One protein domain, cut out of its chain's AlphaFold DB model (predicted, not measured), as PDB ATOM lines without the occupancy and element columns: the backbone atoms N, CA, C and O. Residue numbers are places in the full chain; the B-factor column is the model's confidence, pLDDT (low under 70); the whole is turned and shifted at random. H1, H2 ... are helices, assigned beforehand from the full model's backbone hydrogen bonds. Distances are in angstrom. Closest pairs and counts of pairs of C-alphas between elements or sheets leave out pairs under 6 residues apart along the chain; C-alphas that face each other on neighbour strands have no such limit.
ATOM      1  N   GLU A  20     169.718 153.523 163.672       83.50
ATOM      2  CA  GLU A  20     168.865 154.698 163.886       83.50
ATOM      3  C   GLU A  20     169.456 155.950 163.214       83.50
ATOM      4  O   GLU A  20     168.773 156.655 162.474       83.50
ATOM      5  N   CYS A  21     170.765 156.189 163.366       81.94
ATOM      6  CA  CYS A  21     171.450 157.304 162.705       81.94
ATOM      7  C   CYS A  21     171.482 157.146 161.177       81.94
ATOM      8  O   CYS A  21     171.330 158.124 160.439       81.94
ATOM      9  N   THR A  22     171.671 155.924 160.664       83.88
ATOM     10  CA  THR A  22     171.689 155.693 159.211       83.88
ATOM     11  C   THR A  22     170.295 155.763 158.593       83.88
ATOM     12  O   THR A  22     170.198 156.184 157.437       83.88
ATOM     13  N   ALA A  23     169.243 155.441 159.348       86.56
ATOM     14  CA  ALA A  23     167.845 155.531 158.933       86.56
ATOM     15  C   ALA A  23     167.211 156.913 159.172       86.56
ATOM     16  O   ALA A  23     166.170 157.198 158.583       86.56
ATOM     17  N   TYR A  24     167.853 157.788 159.959       85.62
ATOM     18  CA  TYR A  24     167.341 159.114 160.330       85.62
ATOM     19  C   TYR A  24     166.832 159.954 159.146       85.62
ATOM     20  O   TYR A  24     165.811 160.630 159.246       85.62
ATOM     21  N   LEU A  25     167.523 159.895 158.001       86.38
ATOM     22  CA  LEU A  25     167.114 160.583 156.780       86.38
ATOM     23  C   LEU A  25     167.189 159.635 155.582       86.38
ATOM     24  O   LEU A  25     168.204 158.967 155.375       86.38
ATOM     25  N   SER A  26     166.130 159.598 154.767       90.75
ATOM     26  CA  SER A  26     166.095 158.758 153.566       90.75
ATOM     27  C   SER A  26     167.156 159.192 152.548       90.75
ATOM     28  O   SER A  26     167.488 160.374 152.442       90.75
ATOM     29  N   MET A  27     167.674 158.247 151.754       91.50
ATOM     30  CA  MET A  27     168.703 158.553 150.746       91.50
ATOM     31  C   MET A  27     168.238 159.591 149.721       91.50
ATOM     32  O   MET A  27     169.020 160.452 149.330       91.50
ATOM     33  N   THR A  28     166.958 159.572 149.342       93.44
ATOM     34  CA  THR A  28     166.382 160.585 148.449       93.44
ATOM     35  C   THR A  28     166.459 161.980 149.065       93.44
ATOM     36  O   THR A  28     166.932 162.901 148.405       93.44
ATOM     37  N   LYS A  29     166.065 162.140 150.338       92.75
ATOM     38  CA  LYS A  29     166.159 163.430 151.039       92.75
ATOM     39  C   LYS A  29     167.612 163.878 151.195       92.75
ATOM     40  O   LYS A  29     167.918 165.009 150.847       92.75
ATOM     41  N   ARG A  30     168.518 162.975 151.593       92.00
ATOM     42  CA  ARG A  30     169.964 163.259 151.691       92.00
ATOM     43  C   ARG A  30     170.529 163.823 150.392       92.00
ATOM     44  O   ARG A  30     171.230 164.830 150.418       92.00
ATOM     45  N   ILE A  31     170.226 163.184 149.262       95.31
ATOM     46  CA  ILE A  31     170.717 163.616 147.950       95.31
ATOM     47  C   ILE A  31     170.108 164.968 147.566       95.31
ATOM     48  O   ILE A  31     170.847 165.859 147.157       95.31
ATOM     49  N   LEU A  32     168.794 165.148 147.731       96.06
ATOM     50  CA  LEU A  32     168.116 166.405 147.393       96.06
ATOM     51  C   LEU A  32     168.621 167.583 148.235       96.06
ATOM     52  O   LEU A  32     168.964 168.623 147.675       96.06
ATOM     53  N   GLU A  33     168.723 167.412 149.552       93.19
ATOM     54  CA  GLU A  33     169.259 168.432 150.460       93.19
ATOM     55  C   GLU A  33     170.721 168.745 150.131       93.19
ATOM     56  O   GLU A  33     171.096 169.913 150.048       93.19
ATOM     57  N   THR A  34     171.533 167.721 149.842       93.50
ATOM     58  CA  THR A  34     172.934 167.920 149.440       93.50
ATOM     59  C   THR A  34     173.032 168.701 148.133       93.50
ATOM     60  O   THR A  34     173.800 169.656 148.059       93.50
ATOM     61  N   ILE A  35     172.248 168.350 147.108       96.50
ATOM     62  CA  ILE A  35     172.235 169.068 145.823       96.50
ATOM     63  C   ILE A  35     171.809 170.521 146.028       96.50
ATOM     64  O   ILE A  35     172.450 171.423 145.488       96.50
ATOM     65  N   PHE A  36     170.765 170.757 146.820       96.00
ATOM     66  CA  PHE A  36     170.268 172.100 147.101       96.00
ATOM     67  C   PHE A  36     171.316 172.953 147.830       96.00
ATOM     68  O   PHE A  36     171.658 174.043 147.368       96.00
ATOM     69  N   VAL A  37     171.894 172.437 148.920       94.56
ATOM     70  CA  VAL A  37     172.928 173.136 149.697       94.56
ATOM     71  C   VAL A  37     174.175 173.385 148.851       94.56
ATOM     72  O   VAL A  37     174.706 174.496 148.857       94.56
ATOM     73  N   MET A  38     174.632 172.397 148.081       94.75
ATOM     74  CA  MET A  38     175.775 172.557 147.178       94.75
ATOM     75  C   MET A  38     175.491 173.577 146.070       94.75
ATOM     76  O   MET A  38     176.356 174.396 145.759       94.75
ATOM     77  N   GLY A  39     174.278 173.578 145.512       95.69
ATOM     78  CA  GLY A  39     173.844 174.535 144.495       95.69
ATOM     79  C   GLY A  39     173.850 175.982 144.990       95.69
ATOM     80  O   GLY A  39     174.187 176.881 144.223       95.69
ATOM     81  N   LEU A  40     173.554 176.207 146.273       94.44
ATOM     82  CA  LEU A  40     173.619 177.532 146.899       94.44
ATOM     83  C   LEU A  40     175.038 177.918 147.338       94.44
ATOM     84  O   LEU A  40     175.483 179.044 147.114       94.44
ATOM     85  N   THR A  41     175.768 176.996 147.965       92.56
ATOM     86  CA  THR A  41     177.068 177.294 148.589       92.56
ATOM     87  C   THR A  41     178.218 177.351 147.587       92.56
ATOM     88  O   THR A  41     179.105 178.193 147.737       92.56
ATOM     89  N   ALA A  42     178.219 176.526 146.537       93.62
ATOM     90  CA  ALA A  42     179.323 176.486 145.578       93.62
ATOM     91  C   ALA A  42     179.494 177.798 144.777       93.62
ATOM     92  O   ALA A  42     180.635 178.253 144.642       93.62
ATOM     93  N   PRO A  43     178.426 178.464 144.284       94.44
ATOM     94  CA  PRO A  43     178.550 179.774 143.649       94.44
ATOM     95  C   PRO A  43     179.080 180.845 144.604       94.44
ATOM     96  O   PRO A  43     179.957 181.614 144.212       94.44
ATOM     97  N   LEU A  44     178.607 180.860 145.857       91.06
ATOM     98  CA  LEU A  44     179.063 181.802 146.884       91.06
ATOM     99  C   LEU A  44     180.537 181.585 147.227       91.06
ATOM    100  O   LEU A  44     181.301 182.546 147.283       91.06
ATOM    101  N   LEU A  45     180.960 180.329 147.379       88.38
ATOM    102  CA  LEU A  45     182.358 179.984 147.612       88.38
ATOM    103  C   LEU A  45     183.229 180.403 146.425       88.38
ATOM    104  O   LEU A  45     184.268 181.033 146.612       88.38
ATOM    105  N   LYS A  46     182.795 180.119 145.192       89.56
ATOM    106  CA  LYS A  46     183.511 180.527 143.974       89.56
ATOM    107  C   LYS A  46     183.606 182.047 143.852       89.56
ATOM    108  O   LYS A  46     184.656 182.556 143.458       89.56
ATOM    109  N   TRP A  47     182.534 182.767 144.171       91.12
ATOM    110  CA  TRP A  47     182.519 184.226 144.190       91.12
ATOM    111  C   TRP A  47     183.465 184.778 145.260       91.12
ATOM    112  O   TRP A  47     184.315 185.606 144.939       91.12
ATOM    113  N   GLY A  48     183.405 184.245 146.483       87.69
ATOM    114  CA  GLY A  48     184.309 184.596 147.574       87.69
ATOM    115  C   GLY A  48     185.771 184.382 147.193       87.69
ATOM    116  O   GLY A  48     186.563 185.314 147.270       87.69
ATOM    117  N   LEU A  49     186.121 183.200 146.678       84.12
ATOM    118  CA  LEU A  49     187.484 182.881 146.236       84.12
ATOM    119  C   LEU A  49     187.980 183.792 145.104       84.12
ATOM    120  O   LEU A  49     189.163 184.121 145.069       84.12
ATOM    121  N   ARG A  50     187.102 184.220 144.188       85.00
ATOM    122  CA  ARG A  50     187.454 185.170 143.117       85.00
ATOM    123  C   ARG A  50     187.656 186.592 143.625       85.00
ATOM    124  O   ARG A  50     188.503 187.299 143.093       85.00
ATOM    125  N   ASN A  51     186.884 186.997 144.629       85.75
ATOM    126  CA  ASN A  51     186.926 188.342 145.194       85.75
ATOM    127  C   ASN A  51     187.863 188.454 146.410       85.75
ATOM    128  O   ASN A  51     187.883 189.473 147.101       85.75
ATOM    129  N   LEU A  52     188.632 187.400 146.704       81.50
ATOM    130  CA  LEU A  52     189.588 187.404 147.797       81.50
ATOM    131  C   LEU A  52     190.712 188.393 147.472       81.50
ATOM    132  O   LEU A  52     191.534 188.164 146.584       81.50
ATOM    133  N   SER A  53     190.762 189.491 148.227       77.44
ATOM    134  CA  SER A  53     191.891 190.415 148.186       77.44
ATOM    135  C   SER A  53     193.194 189.657 148.472       77.44
ATOM    136  O   SER A  53     193.243 188.892 149.446       77.44
ATOM    137  N   PRO A  54     194.253 189.846 147.662       70.25
ATOM    138  CA  PRO A  54     195.549 189.259 147.958       70.25
ATOM    139  C   PRO A  54     195.996 189.737 149.337       70.25
ATOM    140  O   PRO A  54     195.987 190.936 149.610       70.25
ATOM    141  N   ILE A  55     196.382 188.812 150.214       70.31
ATOM    142  CA  ILE A  55     197.108 189.193 151.425       70.31
ATOM    143  C   ILE A  55     198.475 189.687 150.935       70.31
ATOM    144  O   ILE A  55     199.135 188.922 150.222       70.31
ATOM    145  N   PRO A  56     198.884 190.936 151.224       67.06
ATOM    146  CA  PRO A  56     200.208 191.406 150.849       67.06
ATOM    147  C   PRO A  56     201.227 190.502 151.540       67.06
ATOM    148  O   PRO A  56     201.368 190.518 152.760       67.06
ATOM    149  N   VAL A  57     201.885 189.648 150.756       64.00
ATOM    150  CA  VAL A  57     202.976 188.810 151.249       64.00
ATOM    151  C   VAL A  57     204.169 189.738 151.371       64.00
ATOM    152  O   VAL A  57     204.897 189.950 150.404       64.00
ATOM    153  N   VAL A  58     204.321 190.362 152.537       63.47
ATOM    154  CA  VAL A  58     205.536 191.109 152.840       63.47
ATOM    155  C   VAL A  58     206.647 190.071 152.946       63.47
ATOM    156  O   VAL A  58     206.673 189.270 153.878       63.47
ATOM    157  N   GLN A  59     207.520 190.022 151.939       57.47
ATOM    158  CA  GLN A  59     208.740 189.223 151.977       57.47
ATOM    159  C   GLN A  59     209.771 189.918 152.871       57.47
ATOM    160  O   GLN A  59     210.839 190.315 152.420       57.47
ATOM    161  N   GLU A  60     209.447 190.099 154.146       57.94
ATOM    162  CA  GLU A  60     210.500 190.312 155.132       57.94
ATOM    163  C   GLU A  60     211.156 188.953 155.348       57.94
ATOM    164  O   GLU A  60     210.439 187.967 155.520       57.94
ATOM    165  N   HIS A  61     212.488 188.884 155.274       57.62
ATOM    166  CA  HIS A  61     213.269 187.676 155.551       57.62
ATOM    167  C   HIS A  61     212.708 186.973 156.798       57.62
ATOM    168  O   HIS A  61     212.934 187.454 157.912       57.62
ATOM    169  N   PRO A  62     211.953 185.869 156.652       63.03
ATOM    170  CA  PRO A  62     211.228 185.330 157.779       63.03
ATOM    171  C   PRO A  62     212.239 184.530 158.582       63.03
ATOM    172  O   PRO A  62     212.579 183.398 158.232       63.03
ATOM    173  N   VAL A  63     212.753 185.125 159.654       67.00
ATOM    174  CA  VAL A  63     213.378 184.342 160.714       67.00
ATOM    175  C   VAL A  63     212.273 183.439 161.235       67.00
ATOM    176  O   VAL A  63     211.359 183.906 161.907       67.00
ATOM    177  N   ASP A  64     212.310 182.167 160.836       71.31
ATOM    178  CA  ASP A  64     211.355 181.153 161.271       71.31
ATOM    179  C   ASP A  64     211.337 181.162 162.805       71.31
ATOM    180  O   ASP A  64     212.331 180.763 163.429       71.31
ATOM    181  N   PRO A  65     210.254 181.633 163.446       83.69
ATOM    182  CA  PRO A  65     210.252 181.760 164.889       83.69
ATOM    183  C   PRO A  65     210.349 180.365 165.495       83.69
ATOM    184  O   PRO A  65     209.631 179.452 165.075       83.69
ATOM    185  N   PHE A  66     211.182 180.194 166.521       90.38
ATOM    186  CA  PHE A  66     211.258 178.935 167.268       90.38
ATOM    187  C   PHE A  66     209.859 178.447 167.685       90.38
ATOM    188  O   PHE A  66     209.545 177.269 167.535       90.38
ATOM    189  N   GLY A  67     208.978 179.374 168.086       89.94
ATOM    190  CA  GLY A  67     207.585 179.085 168.427       89.94
ATOM    191  C   GLY A  67     206.769 178.463 167.289       89.94
ATOM    192  O   GLY A  67     206.007 177.538 167.543       89.94
ATOM    193  N   LYS A  68     206.959 178.887 166.030       90.50
ATOM    194  CA  LYS A  68     206.279 178.280 164.869       90.50
ATOM    195  C   LYS A  68     206.720 176.831 164.680       90.50
ATOM    196  O   LYS A  68     205.880 175.959 164.475       90.50
ATOM    197  N   ARG A  69     208.029 176.573 164.767       91.81
ATOM    198  CA  ARG A  69     208.593 175.221 164.627       91.81
ATOM    199  C   ARG A  69     208.150 174.312 165.767       91.81
ATOM    200  O   ARG A  69     207.712 173.196 165.509       91.81
ATOM    201  N   LEU A  70     208.206 174.807 167.000       95.06
ATOM    202  CA  LEU A  70     207.732 174.081 168.174       95.06
ATOM    203  C   LEU A  70     206.239 173.758 168.058       95.06
ATOM    204  O   LEU A  70     205.849 172.609 168.239       95.06
ATOM    205  N   LEU A  71     205.413 174.746 167.703       94.50
ATOM    206  CA  LEU A  71     203.975 174.557 167.530       94.50
ATOM    207  C   LEU A  71     203.670 173.536 166.432       94.50
ATOM    208  O   LEU A  71     202.818 172.676 166.633       94.50
ATOM    209  N   LEU A  72     204.379 173.596 165.299       95.31
ATOM    210  CA  LEU A  72     204.229 172.623 164.218       95.31
ATOM    211  C   LEU A  72     204.536 171.203 164.706       95.31
ATOM    212  O   LEU A  72     203.725 170.312 164.480       95.31
ATOM    213  N   VAL A  73     205.664 171.002 165.393       96.50
ATOM    214  CA  VAL A  73     206.070 169.684 165.914       96.50
ATOM    215  C   VAL A  73     205.074 169.152 166.945       96.50
ATOM    216  O   VAL A  73     204.701 167.983 166.897       96.50
ATOM    217  N   LEU A  74     204.614 169.998 167.867       96.69
ATOM    218  CA  LEU A  74     203.642 169.587 168.880       96.69
ATOM    219  C   LEU A  74     202.295 169.226 168.248       96.69
ATOM    220  O   LEU A  74     201.732 168.180 168.566       96.69
ATOM    221  N   MET A  75     201.796 170.053 167.327       95.62
ATOM    222  CA  MET A  75     200.520 169.807 166.655       95.62
ATOM    223  C   MET A  75     200.561 168.542 165.798       95.62
ATOM    224  O   MET A  75     199.618 167.756 165.842       95.62
ATOM    225  N   THR A  76     201.644 168.303 165.050       96.62
ATOM    226  CA  THR A  76     201.781 167.077 164.248       96.62
ATOM    227  C   THR A  76     201.876 165.832 165.120       96.62
ATOM    228  O   THR A  76     201.245 164.827 164.792       96.62
ATOM    229  N   LEU A  77     202.601 165.897 166.239       97.19
ATOM    230  CA  LEU A  77     202.716 164.786 167.181       97.19
ATOM    231  C   LEU A  77     201.365 164.444 167.816       97.19
ATOM    232  O   LEU A  77     200.933 163.293 167.752       97.19
ATOM    233  N   ILE A  78     200.685 165.438 168.394       96.38
ATOM    234  CA  ILE A  78     199.386 165.246 169.055       96.38
ATOM    235  C   ILE A  78     198.355 164.732 168.049       96.38
ATOM    236  O   ILE A  78     197.648 163.768 168.333       96.38
ATOM    237  N   PHE A  79     198.311 165.317 166.848       96.44
ATOM    238  CA  PHE A  79     197.409 164.858 165.799       96.44
ATOM    239  C   PHE A  79     197.711 163.414 165.387       96.44
ATOM    240  O   PHE A  79     196.792 162.610 165.295       96.44
ATOM    241  N   GLY A  80     198.983 163.042 165.212       96.31
ATOM    242  CA  GLY A  80     199.373 161.663 164.900       96.31
ATOM    243  C   GLY A  80     198.927 160.652 165.963       96.31
ATOM    244  O   GLY A  80     198.418 159.584 165.615       96.31
ATOM    245  N   ILE A  81     199.056 161.004 167.246       96.56
ATOM    246  CA  ILE A  81     198.578 160.184 168.371       96.56
ATOM    247  C   ILE A  81     197.050 160.038 168.324       96.56
ATOM    248  O   ILE A  81     196.549 158.918 168.428       96.56
ATOM    249  N   GLU A  82     196.315 161.132 168.105       94.56
ATOM    250  CA  GLU A  82     194.848 161.120 167.990       94.56
ATOM    251  C   GLU A  82     194.383 160.232 166.825       94.56
ATOM    252  O   GLU A  82     193.511 159.378 166.998       94.56
ATOM    253  N   ILE A  83     195.010 160.359 165.646       94.69
ATOM    254  CA  ILE A  83     194.728 159.490 164.495       94.69
ATOM    255  C   ILE A  83     194.974 158.024 164.871       94.69
ATOM    256  O   ILE A  83     194.092 157.184 164.675       94.69
ATOM    257  N   GLY A  84     196.135 157.707 165.453       94.19
ATOM    258  CA  GLY A  84     196.468 156.347 165.885       94.19
ATOM    259  C   GLY A  84     195.444 155.774 166.870       94.19
ATOM    260  O   GLY A  84     194.998 154.634 166.711       94.19
ATOM    261  N   PHE A  85     194.996 156.585 167.827       93.50
ATOM    262  CA  PHE A  85     193.957 156.209 168.781       93.50
ATOM    263  C   PHE A  85     192.609 155.917 168.099       93.50
ATOM    264  O   PHE A  85     191.968 154.915 168.429       93.50
ATOM    265  N   LYS A  86     192.189 156.719 167.109       92.44
ATOM    266  CA  LYS A  86     190.943 156.483 166.344       92.44
ATOM    267  C   LYS A  86     191.008 155.235 165.471       92.44
ATOM    268  O   LYS A  86     190.008 154.522 165.359       92.44
ATOM    269  N   PHE A  87     192.170 154.951 164.883       91.62
ATOM    270  CA  PHE A  87     192.406 153.717 164.129       91.62
ATOM    271  C   PHE A  87     192.376 152.487 165.040       91.62
ATOM    272  O   PHE A  87     191.673 151.523 164.737       91.62
ATOM    273  N   SER A  88     193.069 152.535 166.181       93.00
ATOM    274  CA  SER A  88     193.061 151.452 167.176       93.00
ATOM    275  C   SER A  88     191.650 151.192 167.717       93.00
ATOM    276  O   SER A  88     191.194 150.050 167.773       93.00
ATOM    277  N   SER A  89     190.918 152.268 168.007       90.56
ATOM    278  CA  SER A  89     189.551 152.212 168.525       90.56
ATOM    279  C   SER A  89     188.491 151.963 167.451       90.56
ATOM    280  O   SER A  89     187.315 151.981 167.779       90.56
ATOM    281  N   LYS A  90     188.850 151.782 166.171       91.69
ATOM    282  CA  LYS A  90     187.911 151.569 165.049       91.69
ATOM    283  C   LYS A  90     186.772 152.603 164.966       91.69
ATOM    284  O   LYS A  90     185.625 152.260 164.668       91.69
ATOM    285  N   THR A  91     187.092 153.869 165.239       89.50
ATOM    286  CA  THR A  91     186.169 155.026 165.210       89.50
ATOM    287  C   THR A  91     186.600 156.080 164.185       89.50
ATOM    288  O   THR A  91     186.362 157.279 164.343       89.50
ATOM    289  N   VAL A  92     187.246 155.633 163.106       91.06
ATOM    290  CA  VAL A  92     187.833 156.484 162.059       91.06
ATOM    291  C   VAL A  92     186.800 157.371 161.357       91.06
ATOM    292  O   VAL A  92     187.156 158.443 160.877       91.06
ATOM    293  N   ILE A  93     185.514 157.001 161.346       88.12
ATOM    294  CA  ILE A  93     184.458 157.868 160.792       88.12
ATOM    295  C   ILE A  93     184.465 159.283 161.395       88.12
ATOM    296  O   ILE A  93     184.138 160.243 160.703       88.12
ATOM    297  N   PHE A  94     184.914 159.435 162.646       88.00
ATOM    298  CA  PHE A  94     184.980 160.727 163.326       88.00
ATOM    299  C   PHE A  94     186.196 161.577 162.938       88.00
ATOM    300  O   PHE A  94     186.298 162.718 163.383       88.00
ATOM    301  N   LEU A  95     187.096 161.088 162.077       89.56
ATOM    302  CA  LEU A  95     188.183 161.909 161.524       89.56
ATOM    303  C   LEU A  95     187.684 163.024 160.606       89.56
ATOM    304  O   LEU A  95     188.368 164.028 160.435       89.56
ATOM    305  N   LEU A  96     186.495 162.867 160.028       86.62
ATOM    306  CA  LEU A  96     185.860 163.912 159.227       86.62
ATOM    307  C   LEU A  96     185.147 164.960 160.092       86.62
ATOM    308  O   LEU A  96     184.653 165.953 159.559       86.62
ATOM    309  N   ASN A  97     185.117 164.775 161.418       88.38
ATOM    310  CA  ASN A  97     184.589 165.789 162.317       88.38
ATOM    311  C   ASN A  97     185.419 167.075 162.198       88.38
ATOM    312  O   ASN A  97     186.647 167.016 162.038       88.38
ATOM    313  N   PRO A  98     184.772 168.246 162.331       84.50
ATOM    314  CA  PRO A  98     185.403 169.534 162.073       84.50
ATOM    315  C   PRO A  98     186.684 169.755 162.884       84.50
ATOM    316  O   PRO A  98     187.617 170.335 162.348       84.50
ATOM    317  N   CYS A  99     186.789 169.233 164.113       87.94
ATOM    318  CA  CYS A  99     187.978 169.373 164.965       87.94
ATOM    319  C   CYS A  99     189.267 168.787 164.351       87.94
ATOM    320  O   CYS A  99     190.324 169.428 164.377       87.94
ATOM    321  N   HIS A 100     189.197 167.593 163.759       91.38
ATOM    322  CA  HIS A 100     190.347 166.939 163.130       91.38
ATOM    323  C   HIS A 100     190.696 167.616 161.804       91.38
ATOM    324  O   HIS A 100     191.869 167.857 161.520       91.38
ATOM    325  N   VAL A 101     189.676 168.005 161.030       91.56
ATOM    326  CA  VAL A 101     189.853 168.742 159.773       91.56
ATOM    327  C   VAL A 101     190.517 170.097 160.032       91.56
ATOM    328  O   VAL A 101     191.480 170.450 159.350       91.56
ATOM    329  N   THR A 102     190.076 170.846 161.047       91.88
ATOM    330  CA  THR A 102     190.696 172.129 161.411       91.88
ATOM    331  C   THR A 102     192.127 171.956 161.898       91.88
ATOM    332  O   THR A 102     192.977 172.767 161.538       91.88
ATOM    333  N   THR A 103     192.418 170.893 162.653       93.62
ATOM    334  CA  THR A 103     193.783 170.592 163.117       93.62
ATOM    335  C   THR A 103     194.710 170.263 161.943       93.62
ATOM    336  O   THR A 103     195.813 170.803 161.856       93.62
ATOM    337  N   ALA A 104     194.247 169.458 160.982       94.94
ATOM    338  CA  ALA A 104     195.004 169.154 159.767       94.94
ATOM    339  C   ALA A 104     195.275 170.412 158.920       94.94
ATOM    340  O   ALA A 104     196.396 170.613 158.447       94.94
ATOM    341  N   LEU A 105     194.279 171.296 158.774       94.25
ATOM    342  CA  LEU A 105     194.457 172.589 158.106       94.25
ATOM    343  C   LEU A 105     195.470 173.477 158.840       94.25
ATOM    344  O   LEU A 105     196.311 174.089 158.188       94.25
ATOM    345  N   GLN A 106     195.443 173.517 160.173       94.44
ATOM    346  CA  GLN A 106     196.403 174.284 160.972       94.44
ATOM    347  C   GLN A 106     197.841 173.785 160.773       94.44
ATOM    348  O   GLN A 106     198.756 174.591 160.591       94.44
ATOM    349  N   ILE A 107     198.049 172.466 160.754       95.75
ATOM    350  CA  ILE A 107     199.355 171.858 160.456       95.75
ATOM    351  C   ILE A 107     199.821 172.252 159.048       95.75
ATOM    352  O   ILE A 107     200.964 172.675 158.875       95.75
ATOM    353  N   TYR A 108     198.933 172.166 158.052       95.06
ATOM    354  CA  TYR A 108     199.237 172.585 156.683       95.06
ATOM    355  C   TYR A 108     199.645 174.064 156.614       95.06
ATOM    356  O   TYR A 108     200.655 174.388 155.991       95.06
ATOM    357  N   LEU A 109     198.916 174.955 157.290       92.81
ATOM    358  CA  LEU A 109     199.210 176.392 157.328       92.81
ATOM    359  C   LEU A 109     200.545 176.712 158.014       92.81
ATOM    360  O   LEU A 109     201.227 177.650 157.608       92.81
ATOM    361  N   LEU A 110     200.933 175.938 159.031       92.75
ATOM    362  CA  LEU A 110     202.226 176.084 159.705       92.75
ATOM    363  C   LEU A 110     203.401 175.578 158.853       92.75
ATOM    364  O   LEU A 110     204.504 176.118 158.965       92.75
ATOM    365  N   ALA A 111     203.178 174.557 158.023       92.00
ATOM    366  CA  ALA A 111     204.212 173.941 157.192       92.00
ATOM    367  C   ALA A 111     204.382 174.613 155.817       92.00
ATOM    368  O   ALA A 111     205.495 174.662 155.292       92.00
ATOM    369  N   ALA A 112     203.301 175.110 155.211       90.44
ATOM    370  CA  ALA A 112     203.321 175.622 153.846       90.44
ATOM    371  C   ALA A 112     203.981 177.015 153.746       90.44
ATOM    372  O   ALA A 112     203.768 177.870 154.610       90.44
ATOM    373  N   PRO A 113     204.751 177.292 152.675       84.62
ATOM    374  CA  PRO A 113     205.264 178.632 152.421       84.62
ATOM    375  C   PRO A 113     204.116 179.600 152.086       84.62
ATOM    376  O   PRO A 113     203.107 179.189 151.498       84.62
ATOM    377  N   PRO A 114     204.252 180.898 152.413       83.44
ATOM    378  CA  PRO A 114     203.204 181.875 152.152       83.44
ATOM    379  C   PRO A 114     202.913 181.968 150.650       83.44
ATOM    380  O   PRO A 114     203.792 182.222 149.830       83.44
ATOM    381  N   SER A 115     201.649 181.768 150.284       83.94
ATOM    382  CA  SER A 115     201.158 181.870 148.909       83.94
ATOM    383  C   SER A 115     199.715 182.374 148.899       83.94
ATOM    384  O   SER A 115     199.029 182.360 149.924       83.94
ATOM    385  N   LYS A 116     199.213 182.788 147.729       81.06
ATOM    386  CA  LYS A 116     197.807 183.212 147.578       81.06
ATOM    387  C   LYS A 116     196.826 182.109 147.999       81.06
ATOM    388  O   LYS A 116     195.808 182.402 148.617       81.06
ATOM    389  N   GLN A 117     197.154 180.850 147.702       83.62
ATOM    390  CA  GLN A 117     196.340 179.693 148.083       83.62
ATOM    391  C   GLN A 117     196.370 179.459 149.596       83.62
ATOM    392  O   GLN A 117     195.315 179.307 150.203       83.62
ATOM    393  N   VAL A 118     197.549 179.522 150.222       88.38
ATOM    394  CA  VAL A 118     197.696 179.391 151.684       88.38
ATOM    395  C   VAL A 118     196.942 180.506 152.410       88.38
ATOM    396  O   VAL A 118     196.256 180.240 153.391       88.38
ATOM    397  N   GLY A 119     196.963 181.734 151.886       86.31
ATOM    398  CA  GLY A 119     196.160 182.841 152.412       86.31
ATOM    399  C   GLY A 119     194.646 182.605 152.320       86.31
ATOM    400  O   GLY A 119     193.909 182.958 153.242       86.31
ATOM    401  N   ALA A 120     194.170 181.972 151.246       86.62
ATOM    402  CA  ALA A 120     192.767 181.580 151.126       86.62
ATOM    403  C   ALA A 120     192.395 180.484 152.136       86.62
ATOM    404  O   ALA A 120     191.379 180.600 152.825       86.62
ATOM    405  N   VAL A 121     193.248 179.464 152.280       89.38
ATOM    406  CA  VAL A 121     193.077 178.392 153.271       89.38
ATOM    407  C   VAL A 121     193.097 178.951 154.695       89.38
ATOM    408  O   VAL A 121     192.289 178.532 155.518       89.38
ATOM    409  N   PHE A 122     193.943 179.942 154.980       89.62
ATOM    410  CA  PHE A 122     194.004 180.613 156.279       89.62
ATOM    411  C   PHE A 122     192.684 181.311 156.627       89.62
ATOM    412  O   PHE A 122     192.150 181.128 157.720       89.62
ATOM    413  N   ARG A 123     192.105 182.063 155.679       87.62
ATOM    414  CA  ARG A 123     190.795 182.710 155.875       87.62
ATOM    415  C   ARG A 123     189.682 181.684 156.076       87.62
ATOM    416  O   ARG A 123     188.822 181.877 156.930       87.62
ATOM    417  N   PHE A 124     189.714 180.590 155.318       87.88
ATOM    418  CA  PHE A 124     188.768 179.492 155.490       87.88
ATOM    419  C   PHE A 124     188.899 178.840 156.875       87.88
ATOM    420  O   PHE A 124     187.897 178.671 157.565       87.88
ATOM    421  N   HIS A 125     190.125 178.548 157.318       90.56
ATOM    422  CA  HIS A 125     190.409 177.981 158.634       90.56
ATOM    423  C   HIS A 125     189.871 178.866 159.769       90.56
ATOM    424  O   HIS A 125     189.151 178.369 160.633       90.56
ATOM    425  N   LEU A 126     190.134 180.177 159.722       87.38
ATOM    426  CA  LEU A 126     189.590 181.137 160.691       87.38
ATOM    427  C   LEU A 126     188.057 181.140 160.710       87.38
ATOM    428  O   LEU A 126     187.453 181.159 161.779       87.38
ATOM    429  N   ASN A 127     187.417 181.079 159.541       86.88
ATOM    430  CA  ASN A 127     185.960 181.010 159.475       86.88
ATOM    431  C   ASN A 127     185.411 179.723 160.119       86.88
ATOM    432  O   ASN A 127     184.398 179.771 160.814       86.88
ATOM    433  N   CYS A 128     186.094 178.587 159.949       84.31
ATOM    434  CA  CYS A 128     185.719 177.328 160.599       84.31
ATOM    435  C   CYS A 128     185.829 177.391 162.132       84.31
ATOM    436  O   CYS A 128     185.028 176.753 162.817       84.31
ATOM    437  N   MET A 129     186.761 178.175 162.688       82.38
ATOM    438  CA  MET A 129     186.898 178.337 164.144       82.38
ATOM    439  C   MET A 129     185.674 179.005 164.787       82.38
ATOM    440  O   MET A 129     185.307 178.643 165.905       82.38
ATOM    441  N   ASN A 130     184.985 179.905 164.076       83.38
ATOM    442  CA  ASN A 130     183.717 180.467 164.557       83.38
ATOM    443  C   ASN A 130     182.656 179.372 164.755       83.38
ATOM    444  O   ASN A 130     181.863 179.439 165.690       83.38
ATOM    445  N   GLY A 131     182.680 178.326 163.923       76.94
ATOM    446  CA  GLY A 131     181.809 177.161 164.071       76.94
ATOM    447  C   GLY A 131     182.037 176.403 165.382       76.94
ATOM    448  O   GLY A 131     181.076 175.944 165.987       76.94
ATOM    449  N   ALA A 132     183.280 176.325 165.869       77.00
ATOM    450  CA  ALA A 132     183.577 175.709 167.163       77.00
ATOM    451  C   ALA A 132     182.997 176.524 168.331       77.00
ATOM    452  O   ALA A 132     182.438 175.950 169.261       77.00
ATOM    453  N   VAL A 133     183.065 177.858 168.260       76.38
ATOM    454  CA  VAL A 133     182.434 178.743 169.255       76.38
ATOM    455  C   VAL A 133     180.914 178.578 169.241       76.38
ATOM    456  O   VAL A 133     180.301 178.466 170.299       76.38
ATOM    457  N   LEU A 134     180.306 178.498 168.054       75.31
ATOM    458  CA  LEU A 134     178.872 178.232 167.921       75.31
ATOM    459  C   LEU A 134     178.488 176.856 168.476       75.31
ATOM    460  O   LEU A 134     177.465 176.751 169.138       75.31
ATOM    461  N   ALA A 135     179.312 175.825 168.273       72.94
ATOM    462  CA  ALA A 135     179.076 174.497 168.840       72.94
ATOM    463  C   ALA A 135     179.185 174.484 170.376       72.94
ATOM    464  O   ALA A 135     178.418 173.790 171.033       72.94
ATOM    465  N   LEU A 136     180.093 175.275 170.961       74.88
ATOM    466  CA  LEU A 136     180.162 175.462 172.416       74.88
ATOM    467  C   LEU A 136     178.954 176.245 172.956       74.88
ATOM    468  O   LEU A 136     178.490 175.963 174.056       74.88
ATOM    469  N   GLY A 137     178.448 177.220 172.194       77.56
ATOM    470  CA  GLY A 137     177.255 177.992 172.554       77.56
ATOM    471  C   GLY A 137     175.938 177.228 172.373       77.56
ATOM    472  O   GLY A 137     174.983 177.477 173.104       77.56
ATOM    473  N   PHE A 138     175.891 176.288 171.425       73.88
ATOM    474  CA  PHE A 138     174.710 175.499 171.066       73.88
ATOM    475  C   PHE A 138     175.083 174.011 170.918       73.88
ATOM    476  O   PHE A 138     175.207 173.518 169.794       73.88
TER     477      PHE A 138
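Overview. This is residues 20 to 138 of the 152 residues of an uncharacterized protein of Homalodisca liturata (UniProt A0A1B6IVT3). Helices H3, H5 and H6 stand in a row, neighbours running opposite ways, while long H2 is a largely free arm, joined to H3 by a wide loop. The printed part has 119 residues with six named helices, H1 to H6; it is all helix and loose, radius of gyration of the C-alphas 18.2 A, spanning 55 by 41 by 25 A.

Along the chain. Find C-alpha 20 at (168.865, 154.698, 163.886), where H1, residues 20 to 23, begins. H2, residues 27 to 50, spans 33.4 A. H3 is residues 66 to 88, 33.0 A; H4, 92 to 96; H5, 98 to 111. H6, residues 116 to 137, ends at (177.255, 177.992, 172.554).

Arrangement. H1 touches no helix. H2 and H6 are close but not clearly touching, closest C-alphas Leu 49 and Ala 120, 7.3 A. H3 touches H5 at Leu 72 and Leu 110, closest C-alphas 6.0 A; H3 touches H4 with residues 83 to 86 alone, closest C-alphas Lys 86 and Val 92, 5.3 A. H5 and H6 form a hairpin, closest C-alphas Thr 102 and His 125, 6.5 A. O i to N i+4 pairs are within hydrogen-bond range throughout H3 and H5, 18 of 20 in H2, 15 of 18 in H6, 0 of 1 in H4, with 1 of 2 for i+3.

Size, cuts and confidence. The printed part has no cut; the H2 to H3 link is long, and residues 56 to 63 have pLDDT under 70.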